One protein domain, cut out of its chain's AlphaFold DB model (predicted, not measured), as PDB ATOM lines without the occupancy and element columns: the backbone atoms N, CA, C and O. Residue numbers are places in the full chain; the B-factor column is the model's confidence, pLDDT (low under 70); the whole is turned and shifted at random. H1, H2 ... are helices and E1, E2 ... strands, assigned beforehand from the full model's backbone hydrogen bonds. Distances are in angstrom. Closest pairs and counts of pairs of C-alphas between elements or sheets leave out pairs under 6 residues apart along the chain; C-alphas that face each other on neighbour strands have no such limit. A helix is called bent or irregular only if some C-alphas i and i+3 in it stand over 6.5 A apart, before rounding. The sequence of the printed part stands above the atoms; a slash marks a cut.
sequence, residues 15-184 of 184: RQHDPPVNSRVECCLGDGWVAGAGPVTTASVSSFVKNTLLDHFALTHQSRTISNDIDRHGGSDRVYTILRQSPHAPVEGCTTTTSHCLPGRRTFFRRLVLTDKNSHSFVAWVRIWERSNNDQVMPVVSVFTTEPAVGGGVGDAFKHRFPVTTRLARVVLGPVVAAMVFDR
ATOM      1  N   ARG A  15      23.196  96.584  45.291       92.38
ATOM      2  CA  ARG A  15      22.863  97.977  44.959       92.38
ATOM      3  C   ARG A  15      21.446  98.054  44.403       92.38
ATOM      4  O   ARG A  15      21.087  97.276  43.527       92.38
ATOM      5  N   GLN A  16      20.638  98.991  44.896       90.19
ATOM      6  CA  GLN A  16      19.233  99.114  44.485       90.19
ATOM      7  C   GLN A  16      19.078  99.431  42.989       90.19
ATOM      8  O   GLN A  16      18.205  98.868  42.337       90.19
ATOM      9  N   HIS A  17      19.950 100.283  42.446       92.00
ATOM     10  CA  HIS A  17      19.942 100.703  41.041       92.00
ATOM     11  C   HIS A  17      20.700  99.751  40.098       92.00
ATOM     12  O   HIS A  17      20.718  99.976  38.895       92.00
ATOM     13  N   ASP A  18      21.349  98.712  40.627       92.69
ATOM     14  CA  ASP A  18      22.087  97.722  39.833       92.69
ATOM     15  C   ASP A  18      21.998  96.343  40.516       92.69
ATOM     16  O   ASP A  18      22.994  95.838  41.047       92.69
ATOM     17  N   PRO A  19      20.779  95.773  40.618       93.44
ATOM     18  CA  PRO A  19      20.528  94.579  41.413       93.44
ATOM     19  C   PRO A  19      21.097  93.320  40.743       93.44
ATOM     20  O   PRO A  19      21.310  93.305  39.527       93.44
ATOM     21  N   PRO A  20      21.283  92.227  41.505       94.69
ATOM     22  CA  PRO A  20      21.654  90.935  40.947       94.69
ATOM     23  C   PRO A  20      20.699  90.484  39.836       94.69
ATOM     24  O   PRO A  20      19.483  90.701  39.893       94.69
ATOM     25  N   VAL A  21      21.256  89.815  38.828       93.69
ATOM     26  CA  VAL A  21      20.505  89.310  37.672       93.69
ATOM     27  C   VAL A  21      20.717  87.821  37.557       93.69
ATOM     28  O   VAL A  21      21.851  87.351  37.581       93.69
ATOM     29  N   ASN A  22      19.624  87.092  37.387       92.19
ATOM     30  CA  ASN A  22      19.653  85.695  37.000       92.19
ATOM     31  C   ASN A  22      19.275  85.607  35.518       92.19
ATOM     32  O   ASN A  22      18.194  86.054  35.139       92.19
ATOM     33  N   SER A  23      20.186  85.098  34.693       91.00
ATOM     34  CA  SER A  23      20.023  85.019  33.243       91.00
ATOM     35  C   SER A  23      20.466  83.657  32.733       91.00
ATOM     36  O   SER A  23      21.393  83.065  33.274       91.00
ATOM     37  N   ARG A  24      19.812  83.169  31.679       91.00
ATOM     38  CA  ARG A  24      20.251  81.987  30.926       91.00
ATOM     39  C   ARG A  24      20.987  82.368  29.648       91.00
ATOM     40  O   ARG A  24      21.294  81.492  28.868       91.00
ATOM     41  N   VAL A  25      21.221  83.649  29.386       89.88
ATOM     42  CA  VAL A  25      21.899  84.058  28.153       89.88
ATOM     43  C   VAL A  25      23.369  83.659  28.228       89.88
ATOM     44  O   VAL A  25      24.079  84.094  29.136       89.88
ATOM     45  N   GLU A  26      23.818  82.876  27.256       86.00
ATOM     46  CA  GLU A  26      25.214  82.488  27.061       86.00
ATOM     47  C   GLU A  26      25.679  82.838  25.643       86.00
ATOM     48  O   GLU A  26      24.862  83.038  24.743       86.00
ATOM     49  N   CYS A  27      26.994  82.959  25.451       84.12
ATOM     50  CA  CYS A  27      27.571  83.109  24.119       84.12
ATOM     51  C   CYS A  27      28.039  81.744  23.614       84.12
ATOM     52  O   CYS A  27      28.823  81.083  24.295       84.12
ATOM     53  N   CYS A  28      27.628  81.378  22.404       81.81
ATOM     54  CA  CYS A  28      28.073  80.189  21.692       81.81
ATOM     55  C   CYS A  28      28.850  80.584  20.435       81.81
ATOM     56  O   CYS A  28      28.521  81.555  19.749       81.81
ATOM     57  N   LEU A  29      29.918  79.839  20.146       81.25
ATOM     58  CA  LEU A  29      30.710  80.053  18.940       81.25
ATOM     59  C   LEU A  29      29.864  79.693  17.709       81.25
ATOM     60  O   LEU A  29      29.357  78.583  17.628       81.25
ATOM     61  N   GLY A  30      29.718  80.624  16.764       80.69
ATOM     62  CA  GLY A  30      28.902  80.442  15.555       80.69
ATOM     63  C   GLY A  30      27.448  80.902  15.704       80.69
ATOM     64  O   GLY A  30      26.949  81.579  14.810       80.69
ATOM     65  N   ASP A  31      26.816  80.642  16.851       84.25
ATOM     66  CA  ASP A  31      25.388  80.939  17.075       84.25
ATOM     67  C   ASP A  31      25.124  82.280  17.785       84.25
ATOM     68  O   ASP A  31      23.985  82.740  17.880       84.25
ATOM     69  N   GLY A  32      26.168  82.941  18.298       85.44
ATOM     70  CA  GLY A  32      26.034  84.220  18.991       85.44
ATOM     71  C   GLY A  32      25.435  84.058  20.389       85.44
ATOM     72  O   GLY A  32      25.950  83.286  21.193       85.44
ATOM     73  N   TRP A  33      24.389  84.821  20.717       87.50
ATOM     74  CA  TRP A  33      23.756  84.787  22.040       87.50
ATOM     75  C   TRP A  33      22.585  83.810  22.054       87.50
ATOM     76  O   TRP A  33      21.587  84.032  21.368       87.50
ATOM     77  N   VAL A  34      22.677  82.768  22.872       90.88
ATOM     78  CA  VAL A  34      21.664  81.711  22.960       90.88
ATOM     79  C   VAL A  34      21.179  81.518  24.394       90.88
ATOM     80  O   VAL A  34      21.730  82.071  25.350       90.88
ATOM     81  N   ALA A  35      20.108  80.743  24.549       89.06
ATOM     82  CA  ALA A  35      19.641  80.300  25.854       89.06
ATOM     83  C   ALA A  35      20.454  79.081  26.310       89.06
ATOM     84  O   ALA A  35      20.361  78.010  25.717       89.06
ATOM     85  N   GLY A  36      21.215  79.253  27.380       83.25
ATOM     86  CA  GLY A  36      22.067  78.238  27.963       83.25
ATOM     87  C   GLY A  36      21.363  77.218  28.837       83.25
ATOM     88  O   GLY A  36      20.221  77.392  29.277       83.25
ATOM     89  N   ALA A  37      22.098  76.140  29.114       81.94
ATOM     90  CA  ALA A  37      21.604  74.956  29.817       81.94
ATOM     91  C   ALA A  37      21.161  75.236  31.265       81.94
ATOM     92  O   ALA A  37      20.349  74.499  31.827       81.94
ATOM     93  N   GLY A  38      21.675  76.300  31.883       82.62
ATOM     94  CA  GLY A  38      21.358  76.659  33.256       82.62
ATOM     95  C   GLY A  38      21.390  78.166  33.495       82.62
ATOM     96  O   GLY A  38      22.068  78.898  32.776       82.62
ATOM     97  N   PRO A  39      20.657  78.653  34.512       87.19
ATOM     98  CA  PRO A  39      20.773  80.042  34.915       87.19
ATOM     99  C   PRO A  39      22.196  80.365  35.386       87.19
ATOM    100  O   PRO A  39      22.893  79.504  35.905       87.19
ATOM    101  N   VAL A  40      22.619  81.615  35.269       89.50
ATOM    102  CA  VAL A  40      23.830  82.165  35.879       89.50
ATOM    103  C   VAL A  40      23.413  83.415  36.630       89.50
ATOM    104  O   VAL A  40      22.736  84.291  36.086       89.50
ATOM    105  N   THR A  41      23.803  83.502  37.900       93.00
ATOM    106  CA  THR A  41      23.507  84.687  38.702       93.00
ATOM    107  C   THR A  41      24.704  85.617  38.695       93.00
ATOM    108  O   THR A  41      25.795  85.258  39.125       93.00
ATOM    109  N   THR A  42      24.509  86.836  38.226       94.12
ATOM    110  CA  THR A  42      25.516  87.896  38.238       94.12
ATOM    111  C   THR A  42      25.233  88.878  39.368       94.12
ATOM    112  O   THR A  42      24.094  89.020  39.815       94.12
ATOM    113  N   ALA A  43      26.272  89.556  39.855       94.31
ATOM    114  CA  ALA A  43      26.131  90.480  40.983       94.31
ATOM    115  C   ALA A  43      25.316  91.744  40.665       94.31
ATOM    116  O   ALA A  43      24.921  92.456  41.581       94.31
ATOM    117  N   SER A  44      25.135  92.057  39.383       95.25
ATOM    118  CA  SER A  44      24.535  93.295  38.874       95.25
ATOM    119  C   SER A  44      24.134  93.128  37.412       95.25
ATOM    120  O   SER A  44      24.712  92.293  36.710       95.25
ATOM    121  N   VAL A  45      23.260  94.003  36.914       94.19
ATOM    122  CA  VAL A  45      23.000  94.159  35.474       94.19
ATOM    123  C   VAL A  45      24.294  94.531  34.750       94.19
ATOM    124  O   VAL A  45      24.625  93.947  33.719       94.19
ATOM    125  N   SER A  46      25.091  95.434  35.328       94.00
ATOM    126  CA  SER A  46      26.397  95.791  34.768       94.00
ATOM    127  C   SER A  46      27.369  94.601  34.722       94.00
ATOM    128  O   SER A  46      28.104  94.439  33.746       94.00
ATOM    129  N   SER A  47      27.357  93.727  35.735       94.88
ATOM    130  CA  SER A  47      28.159  92.496  35.736       94.88
ATOM    131  C   SER A  47      27.692  91.490  34.685       94.88
ATOM    132  O   SER A  47      28.540  90.847  34.063       94.88
ATOM    133  N   PHE A  48      26.379  91.360  34.467       94.12
ATOM    134  CA  PHE A  48      25.820  90.547  33.386       94.12
ATOM    135  C   PHE A  48      26.387  90.985  32.037       94.12
ATOM    136  O   PHE A  48      27.111  90.210  31.419       94.12
ATOM    137  N   VAL A  49      26.204  92.255  31.661       93.69
ATOM    138  CA  VAL A  49      26.699  92.793  30.381       93.69
ATOM    139  C   VAL A  49      28.207  92.577  30.220       93.69
ATOM    140  O   VAL A  49      28.656  92.095  29.184       93.69
ATOM    141  N   LYS A  50      29.009  92.862  31.254       94.12
ATOM    142  CA  LYS A  50      30.468  92.663  31.199       94.12
ATOM    143  C   LYS A  50      30.872  91.194  31.042       94.12
ATOM    144  O   LYS A  50      31.823  90.920  30.320       94.12
ATOM    145  N   ASN A  51      30.206  90.256  31.723       92.50
ATOM    146  CA  ASN A  51      30.513  88.826  31.571       92.50
ATOM    147  C   ASN A  51      30.186  88.354  30.162       92.50
ATOM    148  O   ASN A  51      31.046  87.763  29.521       92.50
ATOM    149  N   THR A  52      28.989  88.693  29.692       91.06
ATOM    150  CA  THR A  52      28.490  88.434  28.344       91.06
ATOM    151  C   THR A  52      29.507  88.922  27.304       91.06
ATOM    152  O   THR A  52      30.004  88.118  26.520       91.06
ATOM    153  N   LEU A  53      29.946  90.185  27.377       90.62
ATOM    154  CA  LEU A  53      30.978  90.735  26.486       90.62
ATOM    155  C   LEU A  53      32.322  89.996  26.572       90.62
ATOM    156  O   LEU A  53      32.914  89.696  25.538       90.62
ATOM    157  N   LEU A  54      32.806  89.684  27.779       91.00
ATOM    158  CA  LEU A  54      34.065  88.951  27.956       91.00
ATOM    159  C   LEU A  54      33.990  87.513  27.426       91.00
ATOM    160  O   LEU A  54      34.982  87.022  26.898       91.00
ATOM    161  N   ASP A  55      32.850  86.834  27.570       89.25
ATOM    162  CA  ASP A  55      32.642  85.485  27.033       89.25
ATOM    163  C   ASP A  55      32.633  85.496  25.509       89.25
ATOM    164  O   ASP A  55      33.349  84.712  24.889       89.25
ATOM    165  N   HIS A  56      31.910  86.440  24.903       87.88
ATOM    166  CA  HIS A  56      31.949  86.627  23.458       87.88
ATOM    167  C   HIS A  56      33.363  86.904  22.964       87.88
ATOM    168  O   HIS A  56      33.824  86.251  22.035       87.88
ATOM    169  N   PHE A  57      34.077  87.821  23.618       87.56
ATOM    170  CA  PHE A  57      35.442  88.160  23.239       87.56
ATOM    171  C   PHE A  57      36.386  86.954  23.338       87.56
ATOM    172  O   PHE A  57      37.168  86.708  22.423       87.56
ATOM    173  N   ALA A  58      36.281  86.161  24.408       86.75
ATOM    174  CA  ALA A  58      37.075  84.947  24.585       86.75
ATOM    175  C   ALA A  58      36.812  83.887  23.502       86.75
ATOM    176  O   ALA A  58      37.732  83.146  23.158       86.75
ATOM    177  N   LEU A  59      35.581  83.812  22.985       86.56
ATOM    178  CA  LEU A  59      35.178  82.859  21.949       86.56
ATOM    179  C   LEU A  59      35.546  83.324  20.538       86.56
ATOM    180  O   LEU A  59      35.957  82.510  19.718       86.56
ATOM    181  N   THR A  60      35.385  84.612  20.236       85.88
ATOM    182  CA  THR A  60      35.562  85.133  18.872       85.88
ATOM    183  C   THR A  60      36.985  85.572  18.558       85.88
ATOM    184  O   THR A  60      37.333  85.693  17.385       85.88
ATOM    185  N   HIS A  61      37.824  85.790  19.572       86.88
ATOM    186  CA  HIS A  61      39.211  86.208  19.386       86.88
ATOM    187  C   HIS A  61      40.175  85.082  19.757       86.88
ATOM    188  O   HIS A  61      39.952  84.330  20.707       86.88
ATOM    189  N   GLN A  62      41.303  85.004  19.043       83.38
ATOM    190  CA  GLN A  62      42.407  84.125  19.425       83.38
ATOM    191  C   GLN A  62      43.036  84.630  20.726       83.38
ATOM    192  O   GLN A  62      43.963  85.437  20.723       83.38
ATOM    193  N   SER A  63      42.506  84.156  21.848       83.06
ATOM    194  CA  SER A  63      43.016  84.469  23.174       83.06
ATOM    195  C   SER A  63      43.955  83.373  23.675       83.06
ATOM    196  O   SER A  63      43.823  82.186  23.361       83.06
ATOM    197  N   ARG A  64      44.957  83.774  24.453       90.50
ATOM    198  CA  ARG A  64      45.897  82.882  25.128       90.50
ATOM    199  C   ARG A  64      45.610  82.901  26.612       90.50
ATOM    200  O   ARG A  64      45.313  83.948  27.181       90.50
ATOM    201  N   THR A  65      45.689  81.721  27.215       90.06
ATOM    202  CA  THR A  65      45.330  81.522  28.614       90.06
ATOM    203  C   THR A  65      46.429  80.760  29.332       90.06
ATOM    204  O   THR A  65      46.916  79.754  28.822       90.06
ATOM    205  N   ILE A  66      46.770  81.208  30.536       91.50
ATOM    206  CA  ILE A  66      47.498  80.418  31.532       91.50
ATOM    207  C   ILE A  66      46.604  80.262  32.759       91.50
ATOM    208  O   ILE A  66      45.915  81.206  33.142       91.50
ATOM    209  N   SER A  67      46.563  79.069  33.349       89.25
ATOM    210  CA  SER A  67      45.767  78.790  34.548       89.25
ATOM    211  C   SER A  67      46.613  78.063  35.573       89.25
ATOM    212  O   SER A  67      47.289  77.098  35.230       89.25
ATOM    213  N   ASN A  68      46.551  78.515  36.820       85.62
ATOM    214  CA  ASN A  68      47.227  77.880  37.938       85.62
ATOM    215  C   ASN A  68      46.277  77.762  39.126       85.62
ATOM    216  O   ASN A  68      45.538  78.694  39.459       85.62
ATOM    217  N   ASP A  69      46.348  76.612  39.784       82.75
ATOM    218  CA  ASP A  69      45.746  76.413  41.093       82.75
ATOM    219  C   ASP A  69      46.684  77.036  42.138       82.75
ATOM    220  O   ASP A  69      47.891  76.761  42.150       82.75
ATOM    221  N   ILE A  70      46.146  77.918  42.980       80.56
ATOM    222  CA  ILE A  70      46.913  78.622  44.009       80.56
ATOM    223  C   ILE A  70      46.732  77.878  45.331       80.56
ATOM    224  O   ILE A  70      45.615  77.764  45.841       80.56
ATOM    225  N   ASP A  71      47.833  77.372  45.892       71.38
ATOM    226  CA  ASP A  71      47.806  76.733  47.208       71.38
ATOM    227  C   ASP A  71      47.397  77.747  48.283       71.38
ATOM    228  O   ASP A  71      47.850  78.898  48.321       71.38
ATOM    229  N   ARG A  72      46.524  77.290  49.183       63.91
ATOM    230  CA  ARG A  72      45.973  78.070  50.282       63.91
ATOM    231  C   ARG A  72      47.060  78.610  51.214       63.91
ATOM    232  O   ARG A  72      46.891  79.697  51.754       63.91
ATOM    233  N   HIS A  73      48.173  77.895  51.346       63.59
ATOM    234  CA  HIS A  73      49.216  78.180  52.335       63.59
ATOM    235  C   HIS A  73      50.269  79.194  51.869       63.59
ATOM    236  O   HIS A  73      51.060  79.654  52.684       63.59
ATOM    237  N   GLY A  74      50.286  79.564  50.583       56.38
ATOM    238  CA  GLY A  74      51.401  80.324  50.009       56.38
ATOM    239  C   GLY A  74      51.069  81.697  49.432       56.38
ATOM    240  O   GLY A  74      51.949  82.285  48.829       56.38
ATOM    241  N   GLY A  75      49.847  82.224  49.556       61.59
ATOM    242  CA  GLY A  75      49.460  83.503  48.917       61.59
ATOM    243  C   GLY A  75      47.963  83.677  48.644       61.59
ATOM    244  O   GLY A  75      47.543  84.642  48.002       61.59
ATOM    245  N   SER A  76      47.149  82.741  49.131       68.44
ATOM    246  CA  SER A  76      45.703  82.697  48.918       68.44
ATOM    247  C   SER A  76      44.947  83.874  49.520       68.44
ATOM    248  O   SER A  76      43.927  84.261  48.959       68.44
ATOM    249  N   ASP A  77      45.453  84.513  50.577       82.56
ATOM    250  CA  ASP A  77      44.733  85.587  51.273       82.56
ATOM    251  C   ASP A  77      44.331  86.730  50.343       82.56
ATOM    252  O   ASP A  77      43.198  87.207  50.406       82.56
ATOM    253  N   ARG A  78      45.203  87.130  49.407       87.69
ATOM    254  CA  ARG A  78      44.873  88.176  48.429       87.69
ATOM    255  C   ARG A  78      43.789  87.721  47.456       87.69
ATOM    256  O   ARG A  78      42.820  88.443  47.230       87.69
ATOM    257  N   VAL A  79      43.928  86.520  46.902       89.50
ATOM    258  CA  VAL A  79      42.971  85.949  45.939       89.50
ATOM    259  C   VAL A  79      41.605  85.732  46.594       89.50
ATOM    260  O   VAL A  79      40.567  86.094  46.037       89.50
ATOM    261  N   TYR A  80      41.613  85.213  47.818       87.31
ATOM    262  CA  TYR A  80      40.441  84.999  48.648       87.31
ATOM    263  C   TYR A  80      39.769  86.320  49.023       87.31
ATOM    264  O   TYR A  80      38.554  86.455  48.878       87.31
ATOM    265  N   THR A  81      40.549  87.332  49.412       89.88
ATOM    266  CA  THR A  81      40.038  88.683  49.688       89.88
ATOM    267  C   THR A  81      39.347  89.260  48.457       89.88
ATOM    268  O   THR A  81      38.220  89.741  48.559       89.88
ATOM    269  N   ILE A  82      39.951  89.143  47.269       92.25
ATOM    270  CA  ILE A  82      39.339  89.627  46.024       92.25
ATOM    271  C   ILE A  82      38.023  88.895  45.718       92.25
ATOM    272  O   ILE A  82      37.061  89.521  45.264       92.25
ATOM    273  N   LEU A  83      37.951  87.587  45.968       90.62
ATOM    274  CA  LEU A  83      36.733  86.799  45.769       90.62
ATOM    275  C   LEU A  83      35.621  87.149  46.765       90.62
ATOM    276  O   LEU A  83      34.449  87.137  46.388       90.62
ATOM    277  N   ARG A  84      35.969  87.451  48.020       89.38
ATOM    278  CA  ARG A  84      35.008  87.644  49.120       89.38
ATOM    279  C   ARG A  84      34.625  89.093  49.387       89.38
ATOM    280  O   ARG A  84      33.598  89.323  50.019       89.38
ATOM    281  N   GLN A  85      35.407  90.062  48.922       92.50
ATOM    282  CA  GLN A  85      35.031  91.472  49.012       92.50
ATOM    283  C   GLN A  85      33.813  91.785  48.133       92.50
ATOM    284  O   GLN A  85      33.457  91.021  47.230       92.50
ATOM    285  N   SER A  86      33.217  92.962  48.331       93.00
ATOM    286  CA  SER A  86      32.079  93.413  47.525       93.00
ATOM    287  C   SER A  86      32.360  93.268  46.020       93.00
ATOM    288  O   SER A  86      33.415  93.715  45.563       93.00
ATOM    289  N   PRO A  87      31.450  92.676  45.222       92.44
ATOM    290  CA  PRO A  87      31.605  92.553  43.768       92.44
ATOM    291  C   PRO A  87      31.709  93.908  43.055       92.44
ATOM    292  O   PRO A  87      32.259  93.991  41.958       92.44
ATOM    293  N   HIS A  88      31.232  94.970  43.708       92.25
ATOM    294  CA  HIS A  88      31.285  96.341  43.209       92.25
ATOM    295  C   HIS A  88      32.480  97.143  43.740       92.25
ATOM    296  O   HIS A  88      32.620  98.313  43.384       92.25
ATOM    297  N   ALA A  89      33.301  96.562  44.622       92.50
ATOM    298  CA  ALA A  89      34.537  97.201  45.051       92.50
ATOM    299  C   ALA A  89      35.533  97.220  43.878       92.50
ATOM    300  O   ALA A  89      35.718  96.174  43.235       92.50
ATOM    301  N   PRO A  90      36.165  98.373  43.596       91.12
ATOM    302  CA  PRO A  90      37.239  98.437  42.620       91.12
ATOM    303  C   PRO A  90      38.415  97.575  43.088       91.12
ATOM    304  O   PRO A  90      38.623  97.373  44.284       91.12
ATOM    305  N   VAL A  91      39.185  97.068  42.131       93.31
ATOM    306  CA  VAL A  91      40.434  96.350  42.395       93.31
ATOM    307  C   VAL A  91      41.548  97.141  41.738       93.31
ATOM    308  O   VAL A  91      41.441  97.498  40.565       93.31
ATOM    309  N   GLU A  92      42.590  97.443  42.505       91.44
ATOM    310  CA  GLU A  92      43.752  98.178  42.012       91.44
ATOM    311  C   GLU A  92      44.338  97.504  40.762       91.44
ATOM    312  O   GLU A  92      44.409  96.278  40.684       91.44
ATOM    313  N   GLY A  93      44.717  98.310  39.767       89.38
ATOM    314  CA  GLY A  93      45.231  97.826  38.483       89.38
ATOM    315  C   GLY A  93      44.163  97.304  37.514       89.38
ATOM    316  O   GLY A  93      44.515  96.850  36.430       89.38
ATOM    317  N   CYS A  94      42.875  97.370  37.870       92.19
ATOM    318  CA  CYS A  94      41.774  96.953  37.001       92.19
ATOM    319  C   CYS A  94      40.948  98.149  36.524       92.19
ATOM    320  O   CYS A  94      40.562  99.012  37.313       92.19
ATOM    321  N   THR A  95      40.569  98.152  35.251       90.75
ATOM    322  CA  THR A  95      39.617  99.123  34.679       90.75
ATOM    323  C   THR A  95      38.198  98.825  35.116       90.75
ATOM    324  O   THR A  95      37.398  99.724  35.368       90.75
ATOM    325  N   THR A  96      37.848  97.540  35.157       92.50
ATOM    326  CA  THR A  96      36.530  97.112  35.598       92.50
ATOM    327  C   THR A  96      36.546  95.696  36.139       92.50
ATOM    328  O   THR A  96      37.422  94.887  35.832       92.50
ATOM    329  N   THR A  97      35.534  95.392  36.940       94.62
ATOM    330  CA  THR A  97      35.315  94.069  37.510       94.62
ATOM    331  C   THR A  97      33.920  93.578  37.167       94.62
ATOM    332  O   THR A  97      32.981  94.359  36.968       94.62
ATOM    333  N   THR A  98      33.783  92.261  37.105       95.06
ATOM    334  CA  THR A  98      32.490  91.587  37.041       95.06
ATOM    335  C   THR A  98      32.544  90.293  37.837       95.06
ATOM    336  O   THR A  98      33.611  89.700  38.019       95.06
ATOM    337  N   SER A  99      31.397  89.854  38.337       95.19
ATOM    338  CA  SER A  99      31.288  88.591  39.052       95.19
ATOM    339  C   SER A  99      29.986  87.872  38.751       95.19
ATOM    340  O   SER A  99      28.931  88.496  38.582       95.19
ATOM    341  N   HIS A 100      30.063  86.550  38.736       92.69
ATOM    342  CA  HIS A 100      28.914  85.667  38.619       92.69
ATOM    343  C   HIS A 100      29.097  84.416  39.475       92.69
ATOM    344  O   HIS A 100      30.197  84.099  39.914       92.69
ATOM    345  N   CYS A 101      28.003  83.746  39.797       90.00
ATOM    346  CA  CYS A 101      27.993  82.460  40.471       90.00
ATOM    347  C   CYS A 101      27.035  81.513  39.749       90.00
ATOM    348  O   CYS A 101      26.073  81.937  39.097       90.00
ATOM    349  N   LEU A 102      27.331  80.222  39.860       83.75
ATOM    350  CA  LEU A 102      26.483  79.176  39.307       83.75
ATOM    351  C   LEU A 102      25.358  78.838  40.305       83.75
ATOM    352  O   LEU A 102      25.620  78.769  41.508       83.75
ATOM    353  N   PRO A 103      24.116  78.608  39.849       71.56
ATOM    354  CA  PRO A 103      22.993  78.263  40.711       71.56
ATOM    355  C   PRO A 103      23.283  77.013  41.533       71.56
ATOM    356  O   PRO A 103      23.890  76.060  41.048       71.56
ATOM    357  N   GLY A 104      22.851  77.020  42.793       66.50
ATOM    358  CA  GLY A 104      23.044  75.895  43.710       66.50
ATOM    359  C   GLY A 104      24.493  75.675  44.160       66.50
ATOM    360  O   GLY A 104      24.722  74.888  45.074       66.50
ATOM    361  N   ARG A 105      25.472  76.393  43.592       66.81
ATOM    362  CA  ARG A 105      26.877  76.337  44.005       66.81
ATOM    363  C   ARG A 105      27.279  77.656  44.655       66.81
ATOM    364  O   ARG A 105      27.067  78.730  44.108       66.81
ATOM    365  N   ARG A 106      27.957  77.586  45.802       71.38
ATOM    366  CA  ARG A 106      28.615  78.754  46.424       71.38
ATOM    367  C   ARG A 106      29.943  79.110  45.733       71.38
ATOM    368  O   ARG A 106      30.807  79.723  46.351       71.38
ATOM    369  N   THR A 107      30.105  78.716  44.469       82.31
ATOM    370  CA  THR A 107      31.286  79.006  43.657       82.31
ATOM    371  C   THR A 107      31.118  80.369  43.008       82.31
ATOM    372  O   THR A 107      30.269  80.561  42.133       82.31
ATOM    373  N   PHE A 108      31.940  81.315  43.447       88.00
ATOM    374  CA  PHE A 108      31.971  82.668  42.914       88.00
ATOM    375  C   PHE A 108      33.084  82.791  41.884       88.00
ATOM    376  O   PHE A 108      34.210  82.354  42.108       88.00
ATOM    377  N   PHE A 109      32.755  83.422  40.767       92.56
ATOM    378  CA  PHE A 109      33.688  83.819  39.733       92.56
ATOM    379  C   PHE A 109      33.856  85.324  39.809       92.56
ATOM    380  O   PHE A 109      32.874  86.070  39.851       92.56
ATOM    381  N   ARG A 110      35.101  85.779  39.773       94.94
ATOM    382  CA  ARG A 110      35.466  87.186  39.661       94.94
ATOM    383  C   ARG A 110      36.340  87.357  38.431       94.94
ATOM    384  O   ARG A 110      37.327  86.648  38.277       94.94
ATOM    385  N   ARG A 111      35.978  88.279  37.545       95.69
ATOM    386  CA  ARG A 111      36.806  88.678  36.405       95.69
ATOM    387  C   ARG A 111      37.258  90.120  36.588       95.69
ATOM    388  O   ARG A 111      36.458  90.982  36.954       95.69
ATOM    389  N   LEU A 112      38.540  90.349  36.355       96.12
ATOM    390  CA  LEU A 112      39.252  91.597  36.585       96.12
ATOM    391  C   LEU A 112      39.872  92.031  35.258       96.12
ATOM    392  O   LEU A 112      40.808  91.390  34.783       96.12
ATOM    393  N   VAL A 113      39.313  93.057  34.626       94.75
ATOM    394  CA  VAL A 113      39.773  93.533  33.315       94.75
ATOM    395  C   VAL A 113      40.982  94.442  33.511       94.75
ATOM    396  O   VAL A 113      40.929  95.361  34.327       94.75
ATOM    397  N   LEU A 114      42.058  94.159  32.776       92.94
ATOM    398  CA  LEU A 114      43.387  94.748  32.963       92.94
ATOM    399  C   LEU A 114      43.693  95.916  32.014       92.94
ATOM    400  O   LEU A 114      44.719  96.567  32.160       92.94
ATOM    401  N   THR A 115      42.857  96.161  31.009       79.56
ATOM    402  CA  THR A 115      43.147  97.135  29.948       79.56
ATOM    403  C   THR A 115      42.930  98.569  30.406       79.56
ATOM    404  O   THR A 115      41.790  98.959  30.653       79.56
ATOM    405  N   ASP A 116      43.979  99.377  30.494       65.38
ATOM    406  CA  ASP A 116      43.857 100.784  30.881       65.38
ATOM    407  C   ASP A 116      43.622 101.742  29.691       65.38
ATOM    408  O   ASP A 116      43.371 101.335  28.558       65.38
ATOM    409  N   LYS A 117      43.649 103.042  30.002       59.66
ATOM    410  CA  LYS A 117      43.345 104.179  29.125       59.66
ATOM    411  C   LYS A 117      44.403 104.479  28.044       59.66
ATOM    412  O   LYS A 117      44.195 105.433  27.300       59.66
ATOM    413  N   ASN A 118      45.496 103.721  27.924       56.34
ATOM    414  CA  ASN A 118      46.517 103.939  26.893       56.34
ATOM    415  C   ASN A 118      46.527 102.819  25.849       56.34
ATOM    416  O   ASN A 118      46.960 101.717  26.146       56.34
ATOM    417  N   SER A 119      46.080 103.138  24.625       59.69
ATOM    418  CA  SER A 119      46.417 102.550  23.307       59.69
ATOM    419  C   SER A 119      46.658 101.033  23.160       59.69
ATOM    420  O   SER A 119      47.258 100.611  22.168       59.69
ATOM    421  N   HIS A 120      46.257 100.193  24.107       66.38
ATOM    422  CA  HIS A 120      46.495  98.764  24.026       66.38
ATOM    423  C   HIS A 120      45.518  98.176  23.009       66.38
ATOM    424  O   HIS A 120      44.311  98.145  23.227       66.38
ATOM    425  N   SER A 121      46.052  97.701  21.884       83.88
ATOM    426  CA  SER A 121      45.303  97.058  20.796       83.88
ATOM    427  C   SER A 121      44.771  95.664  21.160       83.88
ATOM    428  O   SER A 121      44.379  94.899  20.282       83.88
ATOM    429  N   PHE A 122      44.773  95.308  22.446       87.94
ATOM    430  CA  PHE A 122      44.411  93.989  22.938       87.94
ATOM    431  C   PHE A 122      43.634  94.066  24.252       87.94
ATOM    432  O   PHE A 122      43.692  95.066  24.967       87.94
ATOM    433  N   VAL A 123      42.941  92.977  24.592       90.19
ATOM    434  CA  VAL A 123      42.206  92.838  25.849       90.19
ATOM    435  C   VAL A 123      42.824  91.745  26.707       90.19
ATOM    436  O   VAL A 123      43.126  90.656  26.224       90.19
ATOM    437  N   ALA A 124      42.985  92.037  27.996       93.25
ATOM    438  CA  ALA A 124      43.431  91.079  28.994       93.25
ATOM    439  C   ALA A 124      42.570  91.142  30.254       93.25
ATOM    440  O   ALA A 124      42.090  92.206  30.658       93.25
ATOM    441  N   TRP A 125      42.378  89.990  30.888       95.44
ATOM    442  CA  TRP A 125      41.658  89.891  32.151       95.44
ATOM    443  C   TRP A 125      42.146  88.713  32.991       95.44
ATOM    444  O   TRP A 125      42.592  87.686  32.479       95.44
ATOM    445  N   VAL A 126      42.004  88.848  34.305       96.19
ATOM    446  CA  VAL A 126      42.198  87.759  35.267       96.19
ATOM    447  C   VAL A 126      40.836  87.191  35.633       96.19
ATOM    448  O   VAL A 126      39.930  87.939  35.994       96.19
ATOM    449  N   ARG A 127      40.675  85.872  35.575       95.31
ATOM    450  CA  ARG A 127      39.535  85.141  36.133       95.31
ATOM    451  C   ARG A 127      39.987  84.434  37.402       95.31
ATOM    452  O   ARG A 127      40.950  83.677  37.381       95.31
ATOM    453  N   ILE A 128      39.255  84.655  38.480       94.12
ATOM    454  CA  ILE A 128      39.467  84.028  39.777       94.12
ATOM    455  C   ILE A 128      38.198  83.265  40.138       94.12
ATOM    456  O   ILE A 128      37.098  83.803  39.988       94.12
ATOM    457  N   TRP A 129      38.330  82.029  40.601       90.88
ATOM    458  CA  TRP A 129      37.201  81.232  41.081       90.88
ATOM    459  C   TRP A 129      37.648  80.165  42.079       90.88
ATOM    460  O   TRP A 129      38.835  79.905  42.217       90.88
ATOM    461  N   GLU A 130      36.703  79.562  42.795       86.38
ATOM    462  CA  GLU A 130      36.979  78.503  43.771       86.38
ATOM    463  C   GLU A 130      36.664  77.119  43.187       86.38
ATOM    464  O   GLU A 130      35.515  76.830  42.841       86.38
ATOM    465  N   ARG A 131      37.664  76.237  43.122       79.94
ATOM    466  CA  ARG A 131      37.473  74.814  42.833       79.94
ATOM    467  C   ARG A 131      37.308  74.054  44.146       79.94
ATOM    468  O   ARG A 131      38.126  74.198  45.050       79.94
ATOM    469  N   SER A 132      36.254  73.252  44.246       74.75
ATOM    470  CA  SER A 132      36.012  72.359  45.383       74.75
ATOM    471  C   SER A 132      36.341  70.916  44.995       74.75
ATOM    472  O   SER A 132      35.627  70.355  44.165       74.75
ATOM    473  N   ASN A 133      37.370  70.326  45.607       68.44
ATOM    474  CA  ASN A 133      37.706  68.902  45.498       68.44
ATOM    475  C   ASN A 133      37.885  68.328  46.911       68.44
ATOM    476  O   ASN A 133      38.691  68.868  47.662       68.44
ATOM    477  N   ASN A 134      37.171  67.247  47.249       62.25
ATOM    478  CA  ASN A 134      37.343  66.454  48.481       62.25
ATOM    479  C   ASN A 134      37.595  67.312  49.743       62.25
ATOM    480  O   ASN A 134      38.678  67.273  50.319       62.25
ATOM    481  N   ASP A 135      36.613  68.140  50.115       66.50
ATOM    482  CA  ASP A 135      36.626  69.071  51.264       66.50
ATOM    483  C   ASP A 135      37.635  70.234  51.217       66.50
ATOM    484  O   ASP A 135      37.580  71.143  52.052       66.50
ATOM    485  N   GLN A 136      38.490  70.302  50.194       69.69
ATOM    486  CA  GLN A 136      39.373  71.439  49.971       69.69
ATOM    487  C   GLN A 136      38.774  72.420  48.957       69.69
ATOM    488  O   GLN A 136      38.409  72.070  47.833       69.69
ATOM    489  N   VAL A 137      38.705  73.690  49.362       75.62
ATOM    490  CA  VAL A 137      38.383  74.812  48.475       75.62
ATOM    491  C   VAL A 137      39.685  75.500  48.091       75.62
ATOM    492  O   VAL A 137      40.351  76.083  48.951       75.62
ATOM    493  N   MET A 138      40.043  75.421  46.812       81.44
ATOM    494  CA  MET A 138      41.255  76.022  46.262       81.44
ATOM    495  C   MET A 138      40.903  77.146  45.286       81.44
ATOM    496  O   MET A 138      40.113  76.925  44.361       81.44
ATOM    497  N   PRO A 139      41.465  78.353  45.454       86.88
ATOM    498  CA  PRO A 139      41.319  79.389  44.455       86.88
ATOM    499  C   PRO A 139      42.138  79.047  43.204       86.88
ATOM    500  O   PRO A 139      43.304  78.664  43.268       86.88
ATOM    501  N   VAL A 140      41.515  79.233  42.052       90.31
ATOM    502  CA  VAL A 140      42.111  79.068  40.731       90.31
ATOM    503  C   VAL A 140      42.215  80.440  40.092       90.31
ATOM    504  O   VAL A 140      41.243  81.202  40.079       90.31
ATOM    505  N   VAL A 141      43.389  80.744  39.549       93.44
ATOM    506  CA  VAL A 141      43.660  81.984  38.823       93.44
ATOM    507  C   VAL A 141      43.970  81.640  37.375       93.44
ATOM    508  O   VAL A 141      44.902  80.893  37.085       93.44
ATOM    509  N   SER A 142      43.204  82.224  36.461       94.62
ATOM    510  CA  SER A 142      43.432  82.144  35.021       94.62
ATOM    511  C   SER A 142      43.670  83.541  34.464       94.62
ATOM    512  O   SER A 142      42.902  84.459  34.754       94.62
ATOM    513  N   VAL A 143      44.702  83.715  33.648       95.25
ATOM    514  CA  VAL A 143      45.007  84.981  32.970       95.25
ATOM    515  C   VAL A 143      44.778  84.793  31.484       95.25
ATOM    516  O   VAL A 143      45.332  83.872  30.890       95.25
ATOM    517  N   PHE A 144      43.961  85.669  30.911       94.38
ATOM    518  CA  PHE A 144      43.595  85.678  29.503       94.38
ATOM    519  C   PHE A 144      44.166  86.918  28.832       94.38
ATOM    520  O   PHE A 144      44.190  87.993  29.439       94.38
ATOM    521  N   THR A 145      44.581  86.778  27.578       93.00
ATOM    522  CA  THR A 145      45.044  87.907  26.775       93.00
ATOM    523  C   THR A 145      44.873  87.688  25.281       93.00
ATOM    524  O   THR A 145      44.972  86.559  24.801       93.00
ATOM    525  N   THR A 146      44.654  88.774  24.547       91.44
ATOM    526  CA  THR A 146      44.815  88.839  23.086       91.44
ATOM    527  C   THR A 146      46.034  89.657  22.669       91.44
ATOM    528  O   THR A 146      46.120  90.086  21.522       91.44
ATOM    529  N   GLU A 147      46.955  89.929  23.598       91.00
ATOM    530  CA  GLU A 147      48.242  90.549  23.288       91.00
ATOM    531  C   GLU A 147      48.947  89.723  22.202       91.00
ATOM    532  O   GLU A 147      49.066  88.500  22.350       91.00
ATOM    533  N   PRO A 148      49.407  90.349  21.105       89.69
ATOM    534  CA  PRO A 148      50.233  89.657  20.128       89.69
ATOM    535  C   PRO A 148      51.489  89.108  20.805       89.69
ATOM    536  O   PRO A 148      52.158  89.822  21.548       89.69
ATOM    537  N   ALA A 149      51.815  87.841  20.546       89.62
ATOM    538  CA  ALA A 149      53.016  87.247  21.119       89.62
ATOM    539  C   ALA A 149      54.263  87.967  20.585       89.62
ATOM    540  O   ALA A 149      54.439  88.071  19.368       89.62
ATOM    541  N   VAL A 150      55.133  88.438  21.478       88.38
ATOM    542  CA  VAL A 150      56.413  89.047  21.097       88.38
ATOM    543  C   VAL A 150      57.532  88.016  21.176       88.38
ATOM    544  O   VAL A 150      57.827  87.506  22.252       88.38
ATOM    545  N   GLY A 151      58.156  87.716  20.032       69.25
ATOM    546  CA  GLY A 151      59.273  86.767  19.946       69.25
ATOM    547  C   GLY A 151      58.957  85.356  20.474       69.25
ATOM    548  O   GLY A 151      57.862  85.070  20.960       69.25
ATOM    549  N   GLY A 152      59.935  84.456  20.361       62.12
ATOM    550  CA  GLY A 152      59.864  83.136  20.987       62.12
ATOM    551  C   GLY A 152      59.148  82.051  20.184       62.12
ATOM    552  O   GLY A 152      58.114  82.273  19.550       62.12
ATOM    553  N   GLY A 153      59.716  80.846  20.215       62.25
ATOM    554  CA  GLY A 153      59.115  79.658  19.617       62.25
ATOM    555  C   GLY A 153      57.925  79.141  20.428       62.25
ATOM    556  O   GLY A 153      57.564  79.650  21.491       62.25
ATOM    557  N   VAL A 154      57.299  78.076  19.930       62.41
ATOM    558  CA  VAL A 154      56.330  77.301  20.713       62.41
ATOM    559  C   VAL A 154      57.073  76.682  21.905       62.41
ATOM    560  O   VAL A 154      57.785  75.703  21.734       62.41
ATOM    561  N   GLY A 155      56.947  77.275  23.096       68.38
ATOM    562  CA  GLY A 155      57.603  76.788  24.319       68.38
ATOM    563  C   GLY A 155      58.018  77.884  25.303       68.38
ATOM    564  O   GLY A 155      58.172  77.602  26.487       68.38
ATOM    565  N   ASP A 156      58.133  79.133  24.847       82.31
ATOM    566  CA  ASP A 156      58.539  80.239  25.716       82.31
ATOM    567  C   ASP A 156      57.498  80.532  26.807       82.31
ATOM    568  O   ASP A 156      56.282  80.489  26.570       82.31
ATOM    569  N   ALA A 157      57.985  80.877  28.004       88.62
ATOM    570  CA  ALA A 157      57.132  81.154  29.154       88.62
ATOM    571  C   ALA A 157      56.154  82.304  28.869       88.62
ATOM    572  O   ALA A 157      56.477  83.279  28.182       88.62
ATOM    573  N   PHE A 158      54.958  82.228  29.465       91.31
ATOM    574  CA  PHE A 158      53.874  83.192  29.236       91.31
ATOM    575  C   PHE A 158      54.329  84.650  29.418       91.31
ATOM    576  O   PHE A 158      53.990  85.508  28.606       91.31
ATOM    577  N   LYS A 159      55.157  84.915  30.437       92.19
ATOM    578  CA  LYS A 159      55.696  86.250  30.736       92.19
ATOM    579  C   LYS A 159      56.579  86.855  29.651       92.19
ATOM    580  O   LYS A 159      56.647  88.076  29.552       92.19
ATOM    581  N   HIS A 160      57.254  86.019  28.868       91.75
ATOM    582  CA  HIS A 160      58.125  86.470  27.787       91.75
ATOM    583  C   HIS A 160      57.323  86.744  26.521       91.75
ATOM    584  O   HIS A 160      57.576  87.732  25.843       91.75
ATOM    585  N   ARG A 161      56.298  85.924  26.263       91.81
ATOM    586  CA  ARG A 161      55.431  86.066  25.091       91.81
ATOM    587  C   ARG A 161      54.418  87.201  25.224       91.81
ATOM    588  O   ARG A 161      54.094  87.823  24.220       91.81
ATOM    589  N   PHE A 162      53.922  87.461  26.437       92.12
ATOM    590  CA  PHE A 162      52.876  88.457  26.721       92.12
ATOM    591  C   PHE A 162      53.299  89.394  27.869       92.12
ATOM    592  O   PHE A 162      52.737  89.341  28.979       92.12
ATOM    593  N   PRO A 163      54.354  90.204  27.671       92.44
ATOM    594  CA  PRO A 163      54.945  91.007  28.734       92.44
ATOM    595  C   PRO A 163      54.009  92.100  29.257       92.44
ATOM    596  O   PRO A 163      54.022  92.378  30.461       92.44
ATOM    597  N   VAL A 164      53.165  92.705  28.410       92.62
ATOM    598  CA  VAL A 164      52.258  93.779  28.846       92.62
ATOM    599  C   VAL A 164      51.171  93.206  29.752       92.62
ATOM    600  O   VAL A 164      50.959  93.710  30.858       92.62
ATOM    601  N   THR A 165      50.551  92.102  29.344       93.69
ATOM    602  CA  THR A 165      49.574  91.344  30.138       93.69
ATOM    603  C   THR A 165      50.161  90.937  31.475       93.69
ATOM    604  O   THR A 165      49.541  91.132  32.518       93.69
ATOM    605  N   THR A 166      51.372  90.385  31.455       94.12
ATOM    606  CA  THR A 166      52.042  89.898  32.662       94.12
ATOM    607  C   THR A 166      52.303  91.032  33.641       94.12
ATOM    608  O   THR A 166      52.042  90.885  34.835       94.12
ATOM    609  N   ARG A 167      52.770  92.185  33.149       93.94
ATOM    610  CA  ARG A 167      52.981  93.381  33.971       93.94
ATOM    611  C   ARG A 167      51.682  93.842  34.632       93.94
ATOM    612  O   ARG A 167      51.676  94.077  35.836       93.94
ATOM    613  N   LEU A 168      50.591  93.930  33.872       94.06
ATOM    614  CA  LEU A 168      49.289  94.363  34.394       94.06
ATOM    615  C   LEU A 168      48.726  93.360  35.411       94.06
ATOM    616  O   LEU A 168      48.310  93.737  36.505       94.06
ATOM    617  N   ALA A 169      48.784  92.066  35.099       94.44
ATOM    618  CA  ALA A 169      48.313  91.013  35.990       94.44
ATOM    619  C   ALA A 169      49.127  90.948  37.293       94.44
ATOM    620  O   ALA A 169      48.551  90.705  38.353       94.44
ATOM    621  N   ARG A 170      50.443  91.212  37.249       94.62
ATOM    622  CA  ARG A 170      51.313  91.281  38.440       94.62
ATOM    623  C   ARG A 170      50.849  92.334  39.445       94.62
ATOM    624  O   ARG A 170      50.855  92.052  40.641       94.62
ATOM    625  N   VAL A 171      50.392  93.498  38.980       93.19
ATOM    626  CA  VAL A 171      49.851  94.555  39.857       93.19
ATOM    627  C   VAL A 171      48.610  94.055  40.595       93.19
ATOM    628  O   VAL A 171      48.506  94.187  41.813       93.19
ATOM    629  N   VAL A 172      47.694  93.408  39.873       93.12
ATOM    630  CA  VAL A 172      46.421  92.924  40.424       93.12
ATOM    631  C   VAL A 172      46.613  91.737  41.368       93.12
ATOM    632  O   VAL A 172      46.013  91.690  42.446       93.12
ATOM    633  N   LEU A 173      47.459  90.781  40.991       92.38
ATOM    634  CA  LEU A 173      47.691  89.549  41.742       92.38
ATOM    635  C   LEU A 173      48.635  89.745  42.932       92.38
ATOM    636  O   LEU A 173      48.564  88.982  43.893       92.38
ATOM    637  N   GLY A 174      49.478  90.778  42.911       91.94
ATOM    638  CA  GLY A 174      50.542  90.961  43.890       91.94
ATOM    639  C   GLY A 174      51.713  89.991  43.667       91.94
ATOM    640  O   GLY A 174      51.587  89.011  42.930       91.94
ATOM    641  N   PRO A 175      52.869  90.245  44.302       91.06
ATOM    642  CA  PRO A 175      54.130  89.579  43.967       91.06
ATOM    643  C   PRO A 175      54.081  88.060  44.157       91.06
ATOM    644  O   PRO A 175      54.517  87.314  43.286       91.06
ATOM    645  N   VAL A 176      53.496  87.603  45.264       89.94
ATOM    646  CA  VAL A 176      53.477  86.186  45.644       89.94
ATOM    647  C   VAL A 176      52.626  85.351  44.685       89.94
ATOM    648  O   VAL A 176      53.103  84.378  44.105       89.94
ATOM    649  N   VAL A 177      51.376  85.761  44.455       90.81
ATOM    650  CA  VAL A 177      50.460  85.047  43.549       90.81
ATOM    651  C   VAL A 177      50.948  85.158  42.109       90.81
ATOM    652  O   VAL A 177      50.879  84.189  41.359       90.81
ATOM    653  N   ALA A 178      51.472  86.317  41.705       92.31
ATOM    654  CA  ALA A 178      51.974  86.482  40.352       92.31
ATOM    655  C   ALA A 178      53.199  85.600  40.066       92.31
ATOM    656  O   ALA A 178      53.291  85.067  38.962       92.31
ATOM    657  N   ALA A 179      54.090  85.389  41.040       90.50
ATOM    658  CA  ALA A 179      55.197  84.444  40.898       90.50
ATOM    659  C   ALA A 179      54.684  83.011  40.675       90.50
ATOM    660  O   ALA A 179      55.119  82.333  39.748       90.50
ATOM    661  N   MET A 180      53.673  82.579  41.437       89.38
ATOM    662  CA  MET A 180      53.047  81.262  41.246       89.38
ATOM    663  C   MET A 180      52.392  81.089  39.872       89.38
ATOM    664  O   MET A 180      52.317  79.971  39.368       89.38
ATOM    665  N   VAL A 181      51.891  82.178  39.283       90.25
ATOM    666  CA  VAL A 181      51.212  82.149  37.982       90.25
ATOM    667  C   VAL A 181      52.197  82.225  36.811       90.25
ATOM    668  O   VAL A 181      51.967  81.558  35.806       90.25
ATOM    669  N   PHE A 182      53.259  83.033  36.908       91.69
ATOM    670  CA  PHE A 182      54.103  83.403  35.760       91.69
ATOM    671  C   PHE A 182      55.551  82.910  35.806       91.69
ATOM    672  O   PHE A 182      56.222  82.972  34.776       91.69
ATOM    673  N   ASP A 183      56.050  82.487  36.968       87.06
ATOM    674  CA  ASP A 183      57.466  82.145  37.171       87.06
ATOM    675  C   ASP A 183      57.702  80.640  37.375       87.06
ATOM    676  O   ASP A 183      58.783  80.246  37.810       87.06
ATOM    677  N   ARG A 184      56.699  79.821  37.044       69.50
ATOM    678  CA  ARG A 184      56.821  78.365  36.929       69.50
ATOM    679  C   ARG A 184      57.399  77.946  35.585       69.50
ATOM    680  O   ARG A 184      57.096  78.632  34.581       69.50
TER     681      ARG A 184
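What this domain is: This is residues 15 to 184 of the 184 residues of the protein "Hypothetical protein" of Vitrella brassicaformis (UniProt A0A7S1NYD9). One seven-stranded sheet, strongly twisted and curled like part of a barrel, wraps round helix H1, while H2 and the bent helix H4 pack on the outside of the curl. The four-residue H3, just before H4, lies far from the middle. The 170 printed residues hold four named helices and seven named strands, in the order E1 E2 H1 E3 H2 E4 E5 E6 E7 H3 H4, of mixed class. The sheet runs E1 - E2 - E4 - E5 - E6 - E7 - E3, all antiparallel. The whole is compact, with a radius of gyration of the C-alphas of 16.1 A, and spans 44 by 39 by 31 A.

How they stand to each other: Edge strand E1, residues 21 to 28, forms a hairpin with E2, residues 32 to 42; N 23 and O 40 are within hydrogen-bond range at 3.0 A. E1 bends by 52 degrees at residue 24, and E2 by 103 degrees at residue 38. H1, residues 45 to 60, is on the sheet, which curls round it; its closest C-alphas to E1 are those of His 56 and Cys 27, 5.7 A apart. E3, residues 64 to 69, is the other edge strand. E4, E5, E6 and E7, residues 96 to 101, 108 to 113, 124 to 133 and 136 to 145, form a meander, each strand the antiparallel neighbour of the one before. Within hydrogen-bond range are N 98 and O 111 across E4 and E5, at 3.0 A; N 110 and O 128 across E5 and E6, at 2.8 A; and N 127 and O 142 across E6 and E7, at 2.8 A. E2 and E4 have N 101 and O 41 at 2.8 A; E7 and E3 have N 66 and O 143 at 3.0 A. H2, residues 76 to 84, is on the sheet at a height of 8.6 A; its closest C-alphas to E5 are Leu 83 and Arg 110, 6.3 A. H3 is residues 158 to 161. H4, residues 163 to 182, was assigned as one helix by its hydrogen bonds but is bent, with C-alphas 172 and 175 9.1 A apart. Arm H4a, residues 163 to 172, is 9.1 A over the sheet; H3 only just touches it, only at the corner, with 3 pairs of C-alphas within 8 A, the closest Lys 159 and Thr 166, 5.5 A. Arm H4b, residues 175 to 182, is on the same face as H2. Every O i to N i+4 pair is within hydrogen-bond range in H1, H2, H4a and H4b; H3 is too short for one.

Where its parts are: E1 begins at C-alpha 21 (20.505, 89.310, 37.672). H1 is 22.7 A long, E6 28.2 A and E7 29.0 A. H4b ends at C-alpha 182 (54.103, 83.403, 35.760).

The domain as a whole: The C-alphas of Gln 16 and Gly 153, the farthest apart, are 50.9 A apart. The printed part has no cut. The links H2 to E4 and E7 to H3 are long. Mean pLDDT of the printed part is 86.4; residues 72 to 76, 104 to 105, 116 to 120, 133 to 136, 151 to 155 and 184 are under 70.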